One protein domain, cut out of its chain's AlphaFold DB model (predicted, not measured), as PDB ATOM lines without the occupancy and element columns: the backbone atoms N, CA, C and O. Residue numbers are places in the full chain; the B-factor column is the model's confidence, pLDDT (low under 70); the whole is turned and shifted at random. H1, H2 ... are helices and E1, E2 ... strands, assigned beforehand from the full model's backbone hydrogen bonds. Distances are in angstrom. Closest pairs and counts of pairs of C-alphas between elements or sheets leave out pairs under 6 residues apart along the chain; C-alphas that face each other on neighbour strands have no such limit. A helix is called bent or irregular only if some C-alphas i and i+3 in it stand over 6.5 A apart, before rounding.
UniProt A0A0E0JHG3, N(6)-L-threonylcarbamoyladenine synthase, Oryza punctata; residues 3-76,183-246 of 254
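Overview. This is residues 3 to 76 and 183 to 246 of the 254 residues of the protein "N(6)-L-threonylcarbamoyladenine synthase" of Oryza punctata (UniProt A0A0E0JHG3). A small core of two parallel strands, E1 and E2, is sandwiched between helix H2 on one side and helix H4 on the other. H1 packs with its first half along H2, H3 crosses H4 beyond the end of E2, and a long stretch with no named element, residues 197 to 246, winds over the side away from H1. The printed part has 138 residues, with four named helices and two named strands in the order H1, E1, H2, E2, H3, H4, and its class is mostly helix. It is compact, with a radius of gyration of the C-alphas of 14.9 A, and the C-alphas span 43 by 42 by 28 A.

Arrangement. H1, residues 3 to 21, has a kink of 38 degrees near residue 10. With its residues 3 to 11 alone it touches H2, residues 40 to 57, running the same way at a steep tilt of 39 degrees; the closest C-alphas, those of Glu 3 and Cys 42, are 4.6 A apart. E1, residues 31 to 36, and E2, residues 61 to 65, are parallel neighbours at 35 degrees, with N 33 and O 62 at 2.9 A and N 64 and O 33 at 2.8 A within hydrogen-bond range. E1, H2 and E2 form a strand-helix-strand unit, two parallel neighbour strands with a helix between, and its crossover is right-handed. The closest C-alphas of E1 and H2 are those of Val 31 and Ala 50, 6.1 A apart. H4, residues 184 to 196, has its closest C-alpha to E1 at Gly 191, 5.0 A from that of Ala 32. H4 touches H3, residues 66 to 75, with its residues 185 to 190 alone, about perpendicular at 80 degrees; the closest C-alphas, those of Val 73 and Met 186, are 5.1 A apart. H2 and H4 are apart. Every O i to N i+4 pair is within hydrogen-bond range in H4, but 13 of 15 in H1, 12 of 14 in H2 and 4 of 6 in H3.

Along the chain. H1 begins at C-alpha 3 (-34.347, -97.537, -58.710) and is 26.4 A long; it is irregular, with C-alphas 8 and 11 7.4 A apart. E1 measures 15.5 A, H2 25.8 A, E2 13.2 A and H3 15.4 A. H4 measures 18.4 A and ends at C-alpha 196 (-22.585, -100.426, -29.853).

Size, cuts and confidence. The C-alphas farthest apart, those of Arg 75 and Thr 246, are 46.3 A apart. Residues 77 to 182 are not printed, and C-alphas 76 and 183 are 13.2 A apart across this cut. Of the links printed whole, none is long. The mean pLDDT of the printed part is 81.9; residues 210 to 214 and 224 to 246 are under 70.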
ATOM      1  N   GLU A   3     -35.015 -98.741 -59.239       93.94
ATOM      2  CA  GLU A   3     -34.347 -97.537 -58.710       93.94
ATOM      3  C   GLU A   3     -35.305 -96.347 -58.573       93.94
ATOM      4  O   GLU A   3     -35.362 -95.701 -57.533       93.94
ATOM      5  N   GLU A   4     -36.083 -96.079 -59.616       94.88
ATOM      6  CA  GLU A   4     -37.062 -94.992 -59.646       94.88
ATOM      7  C   GLU A   4     -38.149 -95.186 -58.584       94.88
ATOM      8  O   GLU A   4     -38.495 -94.242 -57.880       94.88
ATOM      9  N   ALA A   5     -38.625 -96.423 -58.393       95.94
ATOM     10  CA  ALA A   5     -39.569 -96.740 -57.325       95.94
ATOM     11  C   ALA A   5     -38.970 -96.472 -55.932       95.94
ATOM     12  O   ALA A   5     -39.656 -95.919 -55.074       95.94
ATOM     13  N   HIS A   6     -37.688 -96.794 -55.714       95.31
ATOM     14  CA  HIS A   6     -36.989 -96.409 -54.485       95.31
ATOM     15  C   HIS A   6     -36.897 -94.886 -54.338       95.31
ATOM     16  O   HIS A   6     -37.192 -94.372 -53.265       95.31
ATOM     17  N   SER A   7     -36.523 -94.169 -55.401       95.44
ATOM     18  CA  SER A   7     -36.347 -92.710 -55.380       95.44
ATOM     19  C   SER A   7     -37.647 -91.976 -55.043       95.44
ATOM     20  O   SER A   7     -37.659 -91.083 -54.203       95.44
ATOM     21  N   LEU A   8     -38.768 -92.415 -55.623       96.75
ATOM     22  CA  LEU A   8     -40.089 -91.835 -55.365       96.75
ATOM     23  C   LEU A   8     -40.610 -92.126 -53.948       96.75
ATOM     24  O   LEU A   8     -41.397 -91.344 -53.416       96.75
ATOM     25  N   ALA A   9     -40.199 -93.243 -53.339       97.00
ATOM     26  CA  ALA A   9     -40.725 -93.695 -52.052       97.00
ATOM     27  C   ALA A   9     -39.852 -93.320 -50.842       97.00
ATOM     28  O   ALA A   9     -40.382 -93.181 -49.741       97.00
ATOM     29  N   ILE A  10     -38.530 -93.183 -51.008       96.81
ATOM     30  CA  ILE A  10     -37.580 -93.154 -49.882       96.81
ATOM     31  C   ILE A  10     -37.853 -92.016 -48.893       96.81
ATOM     32  O   ILE A  10     -37.843 -92.246 -47.686       96.81
ATOM     33  N   ASP A  11     -38.151 -90.810 -49.381       96.38
ATOM     34  CA  ASP A  11     -38.420 -89.658 -48.516       96.38
ATOM     35  C   ASP A  11     -39.710 -89.848 -47.711       96.38
ATOM     36  O   ASP A  11     -39.719 -89.608 -46.506       96.38
ATOM     37  N   GLN A  12     -40.770 -90.355 -48.349       97.31
ATOM     38  CA  GLN A  12     -42.057 -90.603 -47.696       97.31
ATOM     39  C   GLN A  12     -41.957 -91.713 -46.648       97.31
ATOM     40  O   GLN A  12     -42.521 -91.591 -45.565       97.31
ATOM     41  N   VAL A  13     -41.227 -92.792 -46.951       96.44
ATOM     42  CA  VAL A  13     -41.031 -93.915 -46.024       96.44
ATOM     43  C   VAL A  13     -40.221 -93.485 -44.804       96.44
ATOM     44  O   VAL A  13     -40.575 -93.859 -43.688       96.44
ATOM     45  N   VAL A  14     -39.164 -92.689 -44.997       96.19
ATOM     46  CA  VAL A  14     -38.363 -92.162 -43.884       96.19
ATOM     47  C   VAL A  14     -39.189 -91.207 -43.027       96.19
ATOM     48  O   VAL A  14     -39.229 -91.394 -41.815       96.19
ATOM     49  N   GLN A  15     -39.887 -90.243 -43.637       96.25
ATOM     50  CA  GLN A  15     -40.716 -89.298 -42.886       96.25
ATOM     51  C   GLN A  15     -41.795 -90.029 -42.088       96.25
ATOM     52  O   GLN A  15     -41.927 -89.817 -40.890       96.25
ATOM     53  N   LYS A  16     -42.496 -90.974 -42.722       96.88
ATOM     54  CA  LYS A  16     -43.504 -91.785 -42.042       96.88
ATOM     55  C   LYS A  16     -42.929 -92.548 -40.845       96.88
ATOM     56  O   LYS A  16     -43.600 -92.655 -39.827       96.88
ATOM     57  N   ALA A  17     -41.719 -93.095 -40.960       95.56
ATOM     58  CA  ALA A  17     -41.086 -93.813 -39.858       95.56
ATOM     59  C   ALA A  17     -40.740 -92.890 -38.677       95.56
ATOM     60  O   ALA A  17     -40.895 -93.303 -37.530       95.56
ATOM     61  N   LEU A  18     -40.300 -91.659 -38.954       94.25
ATOM     62  CA  LEU A  18     -40.049 -90.629 -37.941       94.25
ATOM     63  C   LEU A  18     -41.351 -90.193 -37.258       94.25
ATOM     64  O   LEU A  18     -41.425 -90.184 -36.030       94.25
ATOM     65  N   ASP A  19     -42.396 -89.938 -38.049       96.50
ATOM     66  CA  ASP A  19     -43.724 -89.557 -37.561       96.50
ATOM     67  C   ASP A  19     -44.335 -90.661 -36.681       96.50
ATOM     68  O   ASP A  19     -44.787 -90.394 -35.569       96.50
ATOM     69  N   ASP A  20     -44.302 -91.919 -37.144       95.25
ATOM     70  CA  ASP A  20     -44.817 -93.079 -36.402       95.25
ATOM     71  C   ASP A  20     -44.031 -93.307 -35.089       95.25
ATOM     72  O   ASP A  20     -44.583 -93.832 -34.119       95.25
ATOM     73  N   ALA A  21     -42.753 -92.910 -35.043       93.62
ATOM     74  CA  ALA A  21     -41.909 -92.958 -33.849       93.62
ATOM     75  C   ALA A  21     -42.011 -91.697 -32.967       93.62
ATOM     76  O   ALA A  21     -41.487 -91.702 -31.853       93.62
ATOM     77  N   ASN A  22     -42.697 -90.647 -33.431       95.69
ATOM     78  CA  ASN A  22     -42.797 -89.344 -32.777       95.69
ATOM     79  C   ASN A  22     -41.420 -88.744 -32.425       95.69
ATOM     80  O   ASN A  22     -41.204 -88.252 -31.315       95.69
ATOM     81  N   VAL A  23     -40.484 -88.821 -33.375       95.19
ATOM     82  CA  VAL A  23     -39.130 -88.254 -33.279       95.19
ATOM     83  C   VAL A  23     -38.798 -87.455 -34.536       95.19
ATOM     84  O   VAL A  23     -39.361 -87.688 -35.602       95.19
ATOM     85  N   SER A  24     -37.860 -86.525 -34.417       93.81
ATOM     86  CA  SER A  24     -37.280 -85.770 -35.528       93.81
ATOM     87  C   SER A  24     -35.894 -86.305 -35.894       93.81
ATOM     88  O   SER A  24     -35.274 -87.047 -35.131       93.81
ATOM     89  N   GLU A  25     -35.350 -85.909 -37.044       90.94
ATOM     90  CA  GLU A  25     -33.992 -86.299 -37.437       90.94
ATOM     91  C   GLU A  25     -32.909 -85.816 -36.460       90.94
ATOM     92  O   GLU A  25     -31.862 -86.454 -36.359       90.94
ATOM     93  N   SER A  26     -33.153 -84.734 -35.708       92.31
ATOM     94  CA  SER A  26     -32.236 -84.262 -34.662       92.31
ATOM     95  C   SER A  26     -32.191 -85.150 -33.420       92.31
ATOM     96  O   SER A  26     -31.236 -85.051 -32.652       92.31
ATOM     97  N   ASP A  27     -33.183 -86.019 -33.227       94.75
ATOM     98  CA  ASP A  27     -33.232 -86.956 -32.099       94.75
ATOM     99  C   ASP A  27     -32.471 -88.261 -32.395       94.75
ATOM    100  O   ASP A  27     -32.260 -89.093 -31.508       94.75
ATOM    101  N   LEU A  28     -32.057 -88.469 -33.648       94.88
ATOM    102  CA  LEU A  28     -31.334 -89.664 -34.067       94.88
ATOM    103  C   LEU A  28     -29.893 -89.644 -33.546       94.88
ATOM    104  O   LEU A  28     -29.237 -88.610 -33.510       94.88
ATOM    105  N   SER A  29     -29.364 -90.817 -33.189       95.00
ATOM    106  CA  SER A  29     -27.963 -90.967 -32.755       95.00
ATOM    107  C   SER A  29     -27.030 -91.485 -33.854       95.00
ATOM    108  O   SER A  29     -25.820 -91.312 -33.758       95.00
ATOM    109  N   ALA A  30     -27.576 -92.145 -34.877       94.88
ATOM    110  CA  ALA A  30     -26.847 -92.710 -36.011       94.88
ATOM    111  C   ALA A  30     -27.817 -93.004 -37.166       94.88
ATOM    112  O   ALA A  30     -29.024 -93.139 -36.948       94.88
ATOM    113  N   VAL A  31     -27.293 -93.169 -38.384       96.38
ATOM    114  CA  VAL A  31     -28.076 -93.595 -39.556       96.38
ATOM    115  C   VAL A  31     -27.524 -94.909 -40.101       96.38
ATOM    116  O   VAL A  31     -26.409 -94.956 -40.611       96.38
ATOM    117  N   ALA A  32     -28.310 -95.982 -40.024       96.50
ATOM    118  CA  ALA A  32     -27.946 -97.279 -40.591       96.50
ATOM    119  C   ALA A  32     -28.503 -97.443 -42.010       96.50
ATOM    120  O   ALA A  32     -29.664 -97.118 -42.270       96.50
ATOM    121  N   VAL A  33     -27.696 -97.972 -42.930       95.94
ATOM    122  CA  VAL A  33     -28.096 -98.156 -44.329       95.94
ATOM    123  C   VAL A  33     -27.446 -99.384 -44.951       95.94
ATOM    124  O   VAL A  33     -26.286 -99.693 -44.699       95.94
ATOM    125  N   THR A  34     -28.186-100.083 -45.810       95.56
ATOM    126  CA  THR A  34     -27.641-101.196 -46.590       95.56
ATOM    127  C   THR A  34     -26.637-100.686 -47.622       95.56
ATOM    128  O   THR A  34     -27.007 -99.913 -48.507       95.56
ATOM    129  N   VAL A  35     -25.396-101.172 -47.570       91.75
ATOM    130  CA  VAL A  35     -24.357-100.861 -48.579       91.75
ATOM    131  C   VAL A  35     -24.118-102.013 -49.563       91.75
ATOM    132  O   VAL A  35     -23.530-101.819 -50.630       91.75
ATOM    133  N   GLY A  36     -24.648-103.200 -49.255       90.69
ATOM    134  CA  GLY A  36     -24.680-104.352 -50.150       90.69
ATOM    135  C   GLY A  36     -25.002-105.667 -49.432       90.69
ATOM    136  O   GLY A  36     -25.208-105.663 -48.218       90.69
ATOM    137  N   PRO A  37     -25.023-106.801 -50.154       93.44
ATOM    138  CA  PRO A  37     -25.115-106.900 -51.613       93.44
ATOM    139  C   PRO A  37     -26.474-106.418 -52.148       93.44
ATOM    140  O   PRO A  37     -27.429-106.262 -51.392       93.44
ATOM    141  N   GLY A  38     -26.569-106.172 -53.457       92.31
ATOM    142  CA  GLY A  38     -27.813-105.726 -54.094       92.31
ATOM    143  C   GLY A  38     -27.614-104.996 -55.423       92.31
ATOM    144  O   GLY A  38     -26.494-104.821 -55.901       92.31
ATOM    145  N   LEU A  39     -28.718-104.554 -56.033       92.75
ATOM    146  CA  LEU A  39     -28.681-103.772 -57.271       92.75
ATOM    147  C   LEU A  39     -28.055-102.397 -57.006       92.75
ATOM    148  O   LEU A  39     -28.623-101.586 -56.276       92.75
ATOM    149  N   SER A  40     -26.912-102.112 -57.636       90.38
ATOM    150  CA  SER A  40     -26.084-100.925 -57.361       90.38
ATOM    151  C   SER A  40     -26.858 -99.606 -57.408       90.38
ATOM    152  O   SER A  40     -26.655 -98.738 -56.564       90.38
ATOM    153  N   LEU A  41     -27.750 -99.453 -58.388       91.19
ATOM    154  CA  LEU A  41     -28.546 -98.238 -58.566       91.19
ATOM    155  C   LEU A  41     -29.589 -98.066 -57.451       91.19
ATOM    156  O   LEU A  41     -29.782 -96.965 -56.952       91.19
ATOM    157  N   CYS A  42     -30.196 -99.158 -56.983       93.62
ATOM    158  CA  CYS A  42     -31.144 -99.118 -55.865       93.62
ATOM    159  C   CYS A  42     -30.432 -98.837 -54.532       93.62
ATOM    160  O   CYS A  42     -30.906 -98.026 -53.739       93.62
ATOM    161  N   LEU A  43     -29.260 -99.448 -54.309       92.56
ATOM    162  CA  LEU A  43     -28.430 -99.182 -53.126       92.56
ATOM    163  C   LEU A  43     -28.022 -97.703 -53.045       92.56
ATOM    164  O   LEU A  43     -28.048 -97.108 -51.969       92.56
ATOM    165  N   ARG A  44     -27.705 -97.091 -54.193       92.19
ATOM    166  CA  ARG A  44     -27.330 -95.675 -54.284       92.19
ATOM    167  C   ARG A  44     -28.401 -94.744 -53.723       92.19
ATOM    168  O   ARG A  44     -28.051 -93.819 -53.002       92.19
ATOM    169  N   VAL A  45     -29.677 -95.000 -54.016       94.19
ATOM    170  CA  VAL A  45     -30.793 -94.178 -53.519       94.19
ATOM    171  C   VAL A  45     -30.823 -94.169 -51.988       94.19
ATOM    172  O   VAL A  45     -30.876 -93.104 -51.372       94.19
ATOM    173  N   GLY A  46     -30.732 -95.350 -51.367       94.31
ATOM    174  CA  GLY A  46     -30.734 -95.481 -49.908       94.31
ATOM    175  C   GLY A  46     -29.521 -94.816 -49.256       94.31
ATOM    176  O   GLY A  46     -29.675 -94.036 -48.317       94.31
ATOM    177  N   VAL A  47     -28.319 -95.070 -49.784       93.25
ATOM    178  CA  VAL A  47     -27.073 -94.485 -49.255       93.25
ATOM    179  C   VAL A  47     -27.051 -92.965 -49.406       93.25
ATOM    180  O   VAL A  47     -26.643 -92.273 -48.474       93.25
ATOM    181  N   HIS A  48     -27.541 -92.431 -50.525       92.44
ATOM    182  CA  HIS A  48     -27.653 -90.987 -50.726       92.44
ATOM    183  C   HIS A  48     -28.562 -90.341 -49.669       92.44
ATOM    184  O   HIS A  48     -28.156 -89.386 -49.004       92.44
ATOM    185  N   LYS A  49     -29.762 -90.900 -49.439       93.69
ATOM    186  CA  LYS A  49     -30.682 -90.408 -48.399       93.69
ATOM    187  C   LYS A  49     -30.055 -90.476 -47.005       93.69
ATOM    188  O   LYS A  49     -30.131 -89.499 -46.261       93.69
ATOM    189  N   ALA A  50     -29.417 -91.597 -46.667       93.75
ATOM    190  CA  ALA A  50     -28.776 -91.791 -45.369       93.75
ATOM    191  C   ALA A  50     -27.671 -90.759 -45.115       93.75
ATOM    192  O   ALA A  50     -27.637 -90.132 -44.057       93.75
ATOM    193  N   ARG A  51     -26.811 -90.518 -46.112       91.31
ATOM    194  CA  ARG A  51     -25.743 -89.517 -46.026       91.31
ATOM    195  C   ARG A  51     -26.272 -88.099 -45.912       91.31
ATOM    196  O   ARG A  51     -25.707 -87.326 -45.150       91.31
ATOM    197  N   LYS A  52     -27.351 -87.756 -46.618       91.81
ATOM    198  CA  LYS A  52     -27.981 -86.435 -46.504       91.81
ATOM    199  C   LYS A  52     -28.428 -86.159 -45.066       91.81
ATOM    200  O   LYS A  52     -28.079 -85.120 -44.520       91.81
ATOM    201  N   ILE A  53     -29.119 -87.113 -44.433       92.94
ATOM    202  CA  ILE A  53     -29.519 -87.010 -43.018       92.94
ATOM    203  C   ILE A  53     -28.279 -86.927 -42.120       92.94
ATOM    204  O   ILE A  53     -28.157 -86.006 -41.315       92.94
ATOM    205  N   ALA A  54     -27.323 -87.841 -42.299       92.75
ATOM    206  CA  ALA A  54     -26.104 -87.886 -41.498       92.75
ATOM    207  C   ALA A  54     -25.294 -86.579 -41.569       92.75
ATOM    208  O   ALA A  54     -24.841 -86.074 -40.546       92.75
ATOM    209  N   LYS A  55     -25.174 -85.982 -42.760       91.69
ATOM    210  CA  LYS A  55     -24.496 -84.700 -42.991       91.69
ATOM    211  C   LYS A  55     -25.236 -83.539 -42.328       91.69
ATOM    212  O   LYS A  55     -24.612 -82.740 -41.633       91.69
ATOM    213  N   SER A  56     -26.558 -83.452 -42.504       93.00
ATOM    214  CA  SER A  56     -27.379 -82.368 -41.942       93.00
ATOM    215  C   SER A  56     -27.358 -82.330 -40.413       93.00
ATOM    216  O   SER A  56     -27.327 -81.243 -39.840       93.00
ATOM    217  N   PHE A  57     -27.328 -83.493 -39.762       93.12
ATOM    218  CA  PHE A  57     -27.419 -83.611 -38.302       93.12
ATOM    219  C   PHE A  57     -26.104 -84.041 -37.633       93.12
ATOM    220  O   PHE A  57     -26.075 -84.272 -36.428       93.12
ATOM    221  N   ARG A  58     -25.002 -84.113 -38.395       93.75
ATOM    222  CA  ARG A  58     -23.679 -84.585 -37.939       93.75
ATOM    223  C   ARG A  58     -23.752 -85.939 -37.227       93.75
ATOM    224  O   ARG A  58     -23.154 -86.129 -36.168       93.75
ATOM    225  N   LEU A  59     -24.480 -86.876 -37.827       93.75
ATOM    226  CA  LEU A  59     -24.673 -88.219 -37.292       93.75
ATOM    227  C   LEU A  59     -23.682 -89.204 -37.914       93.75
ATOM    228  O   LEU A  59     -23.405 -89.109 -39.111       93.75
ATOM    229  N   PRO A  60     -23.173 -90.171 -37.138       92.81
ATOM    230  CA  PRO A  60     -22.408 -91.281 -37.680       92.81
ATOM    231  C   PRO A  60     -23.276 -92.143 -38.604       92.81
ATOM    232  O   PRO A  60     -24.495 -92.264 -38.415       92.81
ATOM    233  N   ILE A  61     -22.641 -92.764 -39.597       92.69
ATOM    234  CA  ILE A  61     -23.303 -93.660 -40.552       92.69
ATOM    235  C   ILE A  61     -22.841 -95.101 -40.338       92.69
ATOM    236  O   ILE A  61     -21.663 -95.372 -40.115       92.69
ATOM    237  N   VAL A  62     -23.784 -96.039 -40.393       92.12
ATOM    238  CA  VAL A  62     -23.523 -97.467 -40.202       92.12
ATOM    239  C   VAL A  62     -23.852 -98.210 -41.490       92.12
ATOM    240  O   VAL A  62     -25.021 -98.372 -41.847       92.12
ATOM    241  N   GLY A  63     -22.815 -98.642 -42.206       92.00
ATOM    242  CA  GLY A  63     -22.955 -99.476 -43.395       92.00
ATOM    243  C   GLY A  63     -23.280-100.919 -43.013       92.00
ATOM    244  O   GLY A  63     -22.498-101.577 -42.339       92.00
ATOM    245  N   VAL A  64     -24.435-101.417 -43.448       92.81
ATOM    246  CA  VAL A  64     -24.941-102.741 -43.065       92.81
ATOM    247  C   VAL A  64     -24.896-103.709 -44.243       92.81
ATOM    248  O   VAL A  64     -25.321-103.386 -45.360       92.81
ATOM    249  N   HIS A  65     -24.433-104.930 -43.970       92.88
ATOM    250  CA  HIS A  65     -24.520-106.051 -44.896       92.88
ATOM    251  C   HIS A  65     -25.930-106.658 -44.869       92.88
ATOM    252  O   HIS A  65     -26.399-107.156 -43.846       92.88
ATOM    253  N   HIS A  66     -26.605-106.708 -46.018       93.44
ATOM    254  CA  HIS A  66     -27.998-107.154 -46.130       93.44
ATOM    255  C   HIS A  66     -28.235-108.563 -45.554       93.44
ATOM    256  O   HIS A  66     -29.154-108.774 -44.768       93.44
ATOM    257  N   MET A  67     -27.376-109.530 -45.898       90.56
ATOM    258  CA  MET A  67     -27.503-110.902 -45.380       90.56
ATOM    259  C   MET A  67     -27.170-111.032 -43.885       90.56
ATOM    260  O   MET A  67     -27.741-111.888 -43.216       90.56
ATOM    261  N   GLU A  68     -26.274-110.194 -43.348       90.69
ATOM    262  CA  GLU A  68     -25.995-110.157 -41.907       90.69
ATOM    263  C   GLU A  68     -27.243-109.673 -41.166       90.69
ATOM    264  O   GLU A  68     -27.630-110.258 -40.156       90.69
ATOM    265  N   ALA A  69     -27.939-108.682 -41.728       91.69
ATOM    266  CA  ALA A  69     -29.172-108.175 -41.153       91.69
ATOM    267  C   ALA A  69     -30.283-109.223 -41.070       91.69
ATOM    268  O   ALA A  69     -30.938-109.344 -40.033       91.69
ATOM    269  N   HIS A  70     -30.437-110.048 -42.108       90.81
ATOM    270  CA  HIS A  70     -31.338-111.206 -42.067       90.81
ATOM    271  C   HIS A  70     -30.984-112.200 -40.955       90.81
ATOM    272  O   HIS A  70     -31.882-112.824 -40.391       90.81
ATOM    273  N   ALA A  71     -29.705-112.374 -40.621       86.88
ATOM    274  CA  ALA A  71     -29.289-113.271 -39.545       86.88
ATOM    275  C   ALA A  71     -29.515-112.642 -38.157       86.88
ATOM    276  O   ALA A  71     -30.104-113.270 -37.270       86.88
ATOM    277  N   LEU A  72     -29.092-111.389 -37.973       88.19
ATOM    278  CA  LEU A  72     -29.109-110.703 -36.680       88.19
ATOM    279  C   LEU A  72     -30.504-110.277 -36.232       88.19
ATOM    280  O   LEU A  72     -30.744-110.207 -35.029       88.19
ATOM    281  N   VAL A  73     -31.459-110.082 -37.147       89.06
ATOM    282  CA  VAL A  73     -32.843-109.734 -36.771       89.06
ATOM    283  C   VAL A  73     -33.503-110.796 -35.880       89.06
ATOM    284  O   VAL A  73     -34.428-110.489 -35.139       89.06
ATOM    285  N   SER A  74     -33.007-112.036 -35.874       85.75
ATOM    286  CA  SER A  74     -33.458-113.078 -34.937       85.75
ATOM    287  C   SER A  74     -33.168-112.756 -33.464       85.75
ATOM    288  O   SER A  74     -33.834-113.281 -32.572       85.75
ATOM    289  N   ARG A  75     -32.199-111.872 -33.198       85.56
ATOM    290  CA  ARG A  75     -31.840-111.390 -31.858       85.56
ATOM    291  C   ARG A  75     -32.709-110.216 -31.410       85.56
ATOM    292  O   ARG A  75     -32.711-109.896 -30.221       85.56
ATOM    293  N   PHE A  76     -33.463-109.610 -32.327       81.25
ATOM    294  CA  PHE A  76     -34.409-108.546 -32.019       81.25
ATOM    295  C   PHE A  76     -35.588-109.101 -31.211       81.25
ATOM    296  O   PHE A  76     -36.351-109.945 -31.686       81.25
ATOM    297  N   ASN A 183     -36.909-105.529 -44.853       91.62
ATOM    298  CA  ASN A 183     -37.513-104.418 -44.124       91.62
ATOM    299  C   ASN A 183     -36.434-103.493 -43.531       91.62
ATOM    300  O   ASN A 183     -35.277-103.878 -43.399       91.62
ATOM    301  N   GLY A 184     -36.803-102.265 -43.158       92.94
ATOM    302  CA  GLY A 184     -35.862-101.320 -42.540       92.94
ATOM    303  C   GLY A 184     -35.432-101.707 -41.117       92.94
ATOM    304  O   GLY A 184     -34.340-101.345 -40.691       92.94
ATOM    305  N   VAL A 185     -36.247-102.486 -40.394       93.69
ATOM    306  CA  VAL A 185     -35.993-102.858 -38.990       93.69
ATOM    307  C   VAL A 185     -34.768-103.760 -38.864       93.69
ATOM    308  O   VAL A 185     -33.955-103.538 -37.974       93.69
ATOM    309  N   MET A 186     -34.576-104.735 -39.762       93.31
ATOM    310  CA  MET A 186     -33.380-105.595 -39.721       93.31
ATOM    311  C   MET A 186     -32.085-104.793 -39.921       93.31
ATOM    312  O   MET A 186     -31.068-105.089 -39.291       93.31
ATOM    313  N   ILE A 187     -32.133-103.750 -40.760       96.19
ATOM    314  CA  ILE A 187     -30.999-102.857 -41.019       96.19
ATOM    315  C   ILE A 187     -30.743-101.971 -39.806       96.19
ATOM    316  O   ILE A 187     -29.608-101.886 -39.349       96.19
ATOM    317  N   ALA A 188     -31.792-101.374 -39.237       95.50
ATOM    318  CA  ALA A 188     -31.686-100.564 -38.029       95.50
ATOM    319  C   ALA A 188     -31.147-101.373 -36.838       95.50
ATOM    320  O   ALA A 188     -30.231-100.921 -36.162       95.50
ATOM    321  N   TRP A 189     -31.652-102.592 -36.614       94.38
ATOM    322  CA  TRP A 189     -31.186-103.466 -35.533       94.38
ATOM    323  C   TRP A 189     -29.714-103.846 -35.691       94.38
ATOM    324  O   TRP A 189     -28.932-103.722 -34.751       94.38
ATOM    325  N   THR A 190     -29.315-104.249 -36.896       92.94
ATOM    326  CA  THR A 190     -27.905-104.544 -37.189       92.94
ATOM    327  C   THR A 190     -27.039-103.308 -37.014       92.94
ATOM    328  O   THR A 190     -25.960-103.390 -36.436       92.94
ATOM    329  N   GLY A 191     -27.547-102.150 -37.437       93.06
ATOM    330  CA  GLY A 191     -26.918-100.858 -37.220       93.06
ATOM    331  C   GLY A 191     -26.695-100.550 -35.742       93.06
ATOM    332  O   GLY A 191     -25.615-100.101 -35.385       93.06
ATOM    333  N   ILE A 192     -27.662-100.852 -34.870       92.62
ATOM    334  CA  ILE A 192     -27.519-100.715 -33.413       92.62
ATOM    335  C   ILE A 192     -26.424-101.648 -32.884       92.62
ATOM    336  O   ILE A 192     -25.564-101.204 -32.126       92.62
ATOM    337  N   GLU A 193     -26.415-102.922 -33.291       89.12
ATOM    338  CA  GLU A 193     -25.374-103.867 -32.863       89.12
ATOM    339  C   GLU A 193     -23.971-103.423 -33.305       89.12
ATOM    340  O   GLU A 193     -23.015-103.494 -32.532       89.12
ATOM    341  N   HIS A 194     -23.845-102.932 -34.539       90.56
ATOM    342  CA  HIS A 194     -22.606-102.369 -35.076       90.56
ATOM    343  C   HIS A 194     -22.195-101.100 -34.327       90.56
ATOM    344  O   HIS A 194     -21.046-100.990 -33.907       90.56
ATOM    345  N   PHE A 195     -23.134-100.185 -34.089       87.75
ATOM    346  CA  PHE A 195     -22.893 -98.925 -33.394       87.75
ATOM    347  C   PHE A 195     -22.383 -99.140 -31.965       87.75
ATOM    348  O   PHE A 195     -21.368 -98.564 -31.579       87.75
ATOM    349  N   ILE A 196     -23.021-100.040 -31.207       88.12
ATOM    350  CA  ILE A 196     -22.585-100.426 -29.853       88.12
ATOM    351  C   ILE A 196     -21.187-101.057 -29.882       88.12
ATOM    352  O   ILE A 196     -20.390-100.841 -28.971       88.12
ATOM    353  N   ALA A 197     -20.866-101.809 -30.937       86.44
ATOM    354  CA  ALA A 197     -19.546-102.397 -31.143       86.44
ATOM    355  C   ALA A 197     -18.493-101.398 -31.669       86.44
ATOM    356  O   ALA A 197     -17.369-101.810 -31.955       86.44
ATOM    357  N   GLY A 198     -18.832-100.114 -31.837       87.81
ATOM    358  CA  GLY A 198     -17.932 -99.098 -32.390       87.81
ATOM    359  C   GLY A 198     -17.667 -99.242 -33.894       87.81
ATOM    360  O   GLY A 198     -16.702 -98.678 -34.399       87.81
ATOM    361  N   ARG A 199     -18.495-100.008 -34.618       87.56
ATOM    362  CA  ARG A 199     -18.392-100.223 -36.069       87.56
ATOM    363  C   ARG A 199     -19.268 -99.223 -36.816       87.56
ATOM    364  O   ARG A 199     -20.385 -99.538 -37.212       87.56
ATOM    365  N   PHE A 200     -18.771 -98.008 -36.988       88.31
ATOM    366  CA  PHE A 200     -19.455 -96.962 -37.741       88.31
ATOM    367  C   PHE A 200     -18.452 -95.983 -38.343       88.31
ATOM    368  O   PHE A 200     -17.287 -95.940 -37.952       88.31
ATOM    369  N   ASP A 201     -18.927 -95.190 -39.292       86.56
ATOM    370  CA  ASP A 201     -18.184 -94.097 -39.893       86.56
ATOM    371  C   ASP A 201     -18.556 -92.762 -39.263       86.56
ATOM    372  O   ASP A 201     -19.722 -92.517 -38.937       86.56
ATOM    373  N   ASP A 202     -17.563 -91.876 -39.143       87.94
ATOM    374  CA  ASP A 202     -17.799 -90.488 -38.750       87.94
ATOM    375  C   ASP A 202     -18.807 -89.809 -39.691       87.94
ATOM    376  O   ASP A 202     -18.906 -90.181 -40.869       87.94
ATOM    377  N   PRO A 203     -19.500 -88.762 -39.214       88.25
ATOM    378  CA  PRO A 203     -20.391 -87.982 -40.054       88.25
ATOM    379  C   PRO A 203     -19.696 -87.484 -41.334       88.25
ATOM    380  O   PRO A 203     -18.530 -87.073 -41.272       88.25
ATOM    381  N   PRO A 204     -20.399 -87.465 -42.484       86.06
ATOM    382  CA  PRO A 204     -19.903 -86.830 -43.702       86.06
ATOM    383  C   PRO A 204     -19.487 -85.376 -43.448       86.06
ATOM    384  O   PRO A 204     -20.138 -84.666 -42.670       86.06
ATOM    385  N   ALA A 205     -18.427 -84.915 -44.112       83.81
ATOM    386  CA  ALA A 205     -17.972 -83.539 -43.941       83.81
ATOM    387  C   ALA A 205     -18.970 -82.553 -44.580       83.81
ATOM    388  O   ALA A 205     -19.683 -82.871 -45.534       83.81
ATOM    389  N   VAL A 206     -19.055 -81.334 -44.040       78.31
ATOM    390  CA  VAL A 206     -20.043 -80.332 -44.491       78.31
ATOM    391  C   VAL A 206     -19.767 -79.881 -45.931       78.31
ATOM    392  O   VAL A 206     -20.698 -79.649 -46.699       78.31
ATOM    393  N   ASP A 207     -18.492 -79.801 -46.296       80.19
ATOM    394  CA  ASP A 207     -17.962 -79.436 -47.610       80.19
ATOM    395  C   ASP A 207     -17.874 -80.619 -48.588       80.19
ATOM    396  O   ASP A 207     -17.525 -80.438 -49.753       80.19
ATOM    397  N   GLU A 208     -18.218 -81.826 -48.141       73.81
ATOM    398  CA  GLU A 208     -18.148 -83.022 -48.969       73.81
ATOM    399  C   GLU A 208     -19.203 -82.972 -50.092       73.81
ATOM    400  O   GLU A 208     -20.384 -82.754 -49.796       73.81
ATOM    401  N   PRO A 209     -18.829 -83.179 -51.369       72.56
ATOM    402  CA  PRO A 209     -19.772 -83.157 -52.481       72.56
ATOM    403  C   PRO A 209     -20.870 -84.216 -52.336       72.56
ATOM    404  O   PRO A 209     -20.605 -85.367 -51.978       72.56
ATOM    405  N   ASP A 210     -22.107 -83.852 -52.676       65.38
ATOM    406  CA  ASP A 210     -23.242 -84.782 -52.627       65.38
ATOM    407  C   ASP A 210     -23.142 -85.885 -53.709       65.38
ATOM    408  O   ASP A 210     -23.744 -86.954 -53.563       65.38
ATOM    409  N   ASP A 211     -22.344 -85.655 -54.760       62.31
ATOM    410  CA  ASP A 211     -22.076 -86.550 -55.893       62.31
ATOM    411  C   ASP A 211     -20.838 -87.451 -55.709       62.31
ATOM    412  O   ASP A 211     -20.413 -88.128 -56.652       62.31
ATOM    413  N   MET A 212     -20.272 -87.520 -54.497       66.50
ATOM    414  CA  MET A 212     -19.168 -88.436 -54.204       66.50
ATOM    415  C   MET A 212     -19.558 -89.902 -54.473       66.50
ATOM    416  O   MET A 212     -20.658 -90.361 -54.156       66.50
ATOM    417  N   GLN A 213     -18.623 -90.665 -55.044       62.09
ATOM    418  CA  GLN A 213     -18.800 -92.087 -55.313       62.09
ATOM    419  C   GLN A 213     -18.871 -92.880 -53.995       62.09
ATOM    420  O   GLN A 213     -17.896 -92.965 -53.254       62.09
ATOM    421  N   TYR A 214     -20.036 -93.461 -53.708       68.94
ATOM    422  CA  TYR A 214     -20.252 -94.283 -52.516       68.94
ATOM    423  C   TYR A 214     -19.537 -95.633 -52.629       68.94
ATOM    424  O   TYR A 214     -19.563 -96.255 -53.697       68.94
ATOM    425  N   ASP A 215     -18.989 -96.134 -51.516       74.62
ATOM    426  CA  ASP A 215     -18.437 -97.491 -51.430       74.62
ATOM    427  C   ASP A 215     -19.560 -98.541 -51.368       74.62
ATOM    428  O   ASP A 215     -19.803 -99.204 -50.363       74.62
ATOM    429  N   LEU A 216     -20.316 -98.649 -52.460       85.12
ATOM    430  CA  LEU A 216     -21.323 -99.687 -52.624       85.12
ATOM    431  C   LEU A 216     -20.629-101.009 -52.921       85.12
ATOM    432  O   LEU A 216     -19.709-101.086 -53.742       85.12
ATOM    433  N   ARG A 217     -21.154-102.084 -52.340       85.94
ATOM    434  CA  ARG A 217     -20.690-103.450 -52.587       85.94
ATOM    435  C   ARG A 217     -21.823-104.274 -53.207       85.94
ATOM    436  O   ARG A 217     -22.418-105.096 -52.522       85.94
ATOM    437  N   PRO A 218     -22.154-104.097 -54.505       88.50
ATOM    438  CA  PRO A 218     -23.242-104.845 -55.155       88.50
ATOM    439  C   PRO A 218     -23.072-106.363 -55.040       88.50
ATOM    440  O   PRO A 218     -24.042-107.101 -54.882       88.50
ATOM    441  N   ARG A 219     -21.812-106.812 -55.080       88.75
ATOM    442  CA  ARG A 219     -21.377-108.146 -54.678       88.75
ATOM    443  C   ARG A 219     -20.553-107.980 -53.410       88.75
ATOM    444  O   ARG A 219     -19.496-107.358 -53.459       88.75
ATOM    445  N   TRP A 220     -21.060-108.517 -52.311       86.94
ATOM    446  CA  TRP A 220     -20.391-108.501 -51.020       86.94
ATOM    447  C   TRP A 220     -20.537-109.888 -50.395       86.94
ATOM    448  O   TRP A 220     -21.648-110.274 -50.024       86.94
ATOM    449  N   PRO A 221     -19.474-110.701 -50.398       86.25
ATOM    450  CA  PRO A 221     -19.468-111.967 -49.688       86.25
ATOM    451  C   PRO A 221     -19.479-111.747 -48.172       86.25
ATOM    452  O   PRO A 221     -18.678-110.983 -47.630       86.25
ATOM    453  N   LEU A 222     -20.345-112.488 -47.478       79.94
ATOM    454  CA  LEU A 222     -20.281-112.600 -46.024       79.94
ATOM    455  C   LEU A 222     -18.915-113.161 -45.616       79.94
ATOM    456  O   LEU A 222     -18.458-114.156 -46.177       79.94
ATOM    457  N   GLY A 223     -18.287-112.547 -44.615       71.69
ATOM    458  CA  GLY A 223     -17.014-113.019 -44.070       71.69
ATOM    459  C   GLY A 223     -15.762-112.343 -44.637       71.69
ATOM    460  O   GLY A 223     -14.696-112.516 -44.053       71.69
ATOM    461  N   GLU A 224     -15.855-111.538 -45.708       67.06
ATOM    462  CA  GLU A 224     -14.681-110.845 -46.282       67.06
ATOM    463  C   GLU A 224     -13.943-109.972 -45.254       67.06
ATOM    464  O   GLU A 224     -12.713-109.970 -45.224       67.06
ATOM    465  N   GLU A 225     -14.672-109.303 -44.357       56.97
ATOM    466  CA  GLU A 225     -14.097-108.456 -43.299       56.97
ATOM    467  C   GLU A 225     -13.260-109.238 -42.271       56.97
ATOM    468  O   GLU A 225     -12.374-108.673 -41.636       56.97
ATOM    469  N   TYR A 226     -13.502-110.544 -42.120       44.84
ATOM    470  CA  TYR A 226     -12.829-111.392 -41.129       44.84
ATOM    471  C   TYR A 226     -11.550-112.047 -41.671       44.84
ATOM    472  O   TYR A 226     -10.742-112.554 -40.893       44.84
ATOM    473  N   SER A 227     -11.337-112.023 -42.992       39.47
ATOM    474  CA  SER A 227     -10.227-112.722 -43.655       39.47
ATOM    475  C   SER A 227      -8.830-112.157 -43.338       39.47
ATOM    476  O   SER A 227      -7.844-112.880 -43.454       39.47
ATOM    477  N   GLU A 228      -8.730-110.912 -42.860       34.84
ATOM    478  CA  GLU A 228      -7.457-110.239 -42.536       34.84
ATOM    479  C   GLU A 228      -7.175-110.128 -41.019       34.84
ATOM    480  O   GLU A 228      -6.274-109.399 -40.602       34.84
ATOM    481  N   GLY A 229      -7.930-110.832 -40.160       31.39
ATOM    482  CA  GLY A 229      -7.664-110.886 -38.709       31.39
ATOM    483  C   GLY A 229      -7.811-109.547 -37.971       31.39
ATOM    484  O   GLY A 229      -7.329-109.385 -36.851       31.39
ATOM    485  N   ARG A 230      -8.471-108.570 -38.596       29.41
ATOM    486  CA  ARG A 230      -8.698-107.225 -38.073       29.41
ATOM    487  C   ARG A 230     -10.142-106.833 -38.353       29.41
ATOM    488  O   ARG A 230     -10.473-106.503 -39.483       29.41
ATOM    489  N   SER A 231     -10.977-106.789 -37.314       34.22
ATOM    490  CA  SER A 231     -12.281-106.114 -37.349       34.22
ATOM    491  C   SER A 231     -12.091-104.592 -37.331       34.22
ATOM    492  O   SER A 231     -12.617-103.890 -36.470       34.22
ATOM    493  N   VAL A 232     -11.255-104.067 -38.225       35.97
ATOM    494  CA  VAL A 232     -11.230-102.628 -38.458       35.97
ATOM    495  C   VAL A 232     -12.455-102.394 -39.317       35.97
ATOM    496  O   VAL A 232     -12.485-102.864 -40.452       35.97
ATOM    497  N   SER A 233     -13.471-101.745 -38.749       38.69
ATOM    498  CA  SER A 233     -14.589-101.170 -39.490       38.69
ATOM    499  C   SER A 233     -14.014-100.486 -40.726       38.69
ATOM    500  O   SER A 233     -13.382 -99.431 -40.614       38.69
ATOM    501  N   ARG A 234     -14.090-101.145 -41.890       45.69
ATOM    502  CA  ARG A 234     -13.550-100.575 -43.119       45.69
ATOM    503  C   ARG A 234     -14.451 -99.404 -43.430       45.69
ATOM    504  O   ARG A 234     -15.603 -99.578 -43.808       45.69
ATOM    505  N   SER A 235     -13.907 -98.227 -43.168       45.66
ATOM    506  CA  SER A 235     -14.618 -96.986 -43.337       45.66
ATOM    507  C   SER A 235     -15.134 -96.880 -44.767       45.66
ATOM    508  O   SER A 235     -14.376 -97.125 -45.714       45.66
ATOM    509  N   MET A 236     -16.377 -96.426 -44.945       48.59
ATOM    510  CA  MET A 236     -16.910 -96.020 -46.250       48.59
ATOM    511  C   MET A 236     -16.019 -94.968 -46.946       48.59
ATOM    512  O   MET A 236     -16.205 -94.702 -48.131       48.59
ATOM    513  N   LYS A 237     -15.038 -94.378 -46.238       43.28
ATOM    514  CA  LYS A 237     -14.038 -93.433 -46.759       43.28
ATOM    515  C   LYS A 237     -13.004 -94.067 -47.701       43.28
ATOM    516  O   LYS A 237     -12.415 -93.348 -48.504       43.28
ATOM    517  N   THR A 238     -12.751 -95.379 -47.653       40.91
ATOM    518  CA  THR A 238     -11.750 -96.015 -48.540       40.91
ATOM    519  C   THR A 238     -12.340 -96.448 -49.881       40.91
ATOM    520  O   THR A 238     -12.454 -97.632 -50.192       40.91
ATOM    521  N   ALA A 239     -12.667 -95.466 -50.720       41.12
ATOM    522  CA  ALA A 239     -12.868 -95.692 -52.143       41.12
ATOM    523  C   ALA A 239     -11.535 -96.096 -52.797       41.12
ATOM    524  O   ALA A 239     -10.513 -95.425 -52.630       41.12
ATOM    525  N   ARG A 240     -11.531 -97.157 -53.618       37.25
ATOM    526  CA  ARG A 240     -10.525 -97.237 -54.684       37.25
ATOM    527  C   ARG A 240     -10.819 -96.076 -55.622       37.25
ATOM    528  O   ARG A 240     -11.814 -96.108 -56.341       37.25
ATOM    529  N   VAL A 241      -9.967 -95.058 -55.590       34.53
ATOM    530  CA  VAL A 241      -9.987 -93.949 -56.541       34.53
ATOM    531  C   VAL A 241      -9.670 -94.526 -57.920       34.53
ATOM    532  O   VAL A 241      -8.512 -94.627 -58.311       34.53
ATOM    533  N   HIS A 242     -10.690 -94.951 -58.658       35.91
ATOM    534  CA  HIS A 242     -10.593 -94.987 -60.107       35.91
ATOM    535  C   HIS A 242     -11.151 -93.654 -60.598       35.91
ATOM    536  O   HIS A 242     -12.349 -93.414 -60.435       35.91
ATOM    537  N   PRO A 243     -10.296 -92.762 -61.133       34.47
ATOM    538  CA  PRO A 243     -10.754 -91.481 -61.642       34.47
ATOM    539  C   PRO A 243     -11.895 -91.716 -62.638       34.47
ATOM    540  O   PRO A 243     -11.850 -92.660 -63.432       34.47
ATOM    541  N   SER A 244     -12.931 -90.878 -62.606       41.50
ATOM    542  CA  SER A 244     -13.953 -90.916 -63.653       41.50
ATOM    543  C   SER A 244     -13.282 -90.676 -65.011       41.50
ATOM    544  O   SER A 244     -12.332 -89.896 -65.098       41.50
ATOM    545  N   LEU A 245     -13.773 -91.306 -66.083       45.25
ATOM    546  CA  LEU A 245     -13.288 -91.038 -67.447       45.25
ATOM    547  C   LEU A 245     -13.278 -89.529 -67.747       45.25
ATOM    548  O   LEU A 245     -12.333 -89.022 -68.339       45.25
ATOM    549  N   THR A 246     -14.266 -88.792 -67.237       42.16
ATOM    550  CA  THR A 246     -14.343 -87.329 -67.321       42.16
ATOM    551  C   THR A 246     -13.165 -86.628 -66.632       42.16
ATOM    552  O   THR A 246     -12.589 -85.708 -67.206       42.16
TER     553      THR A 246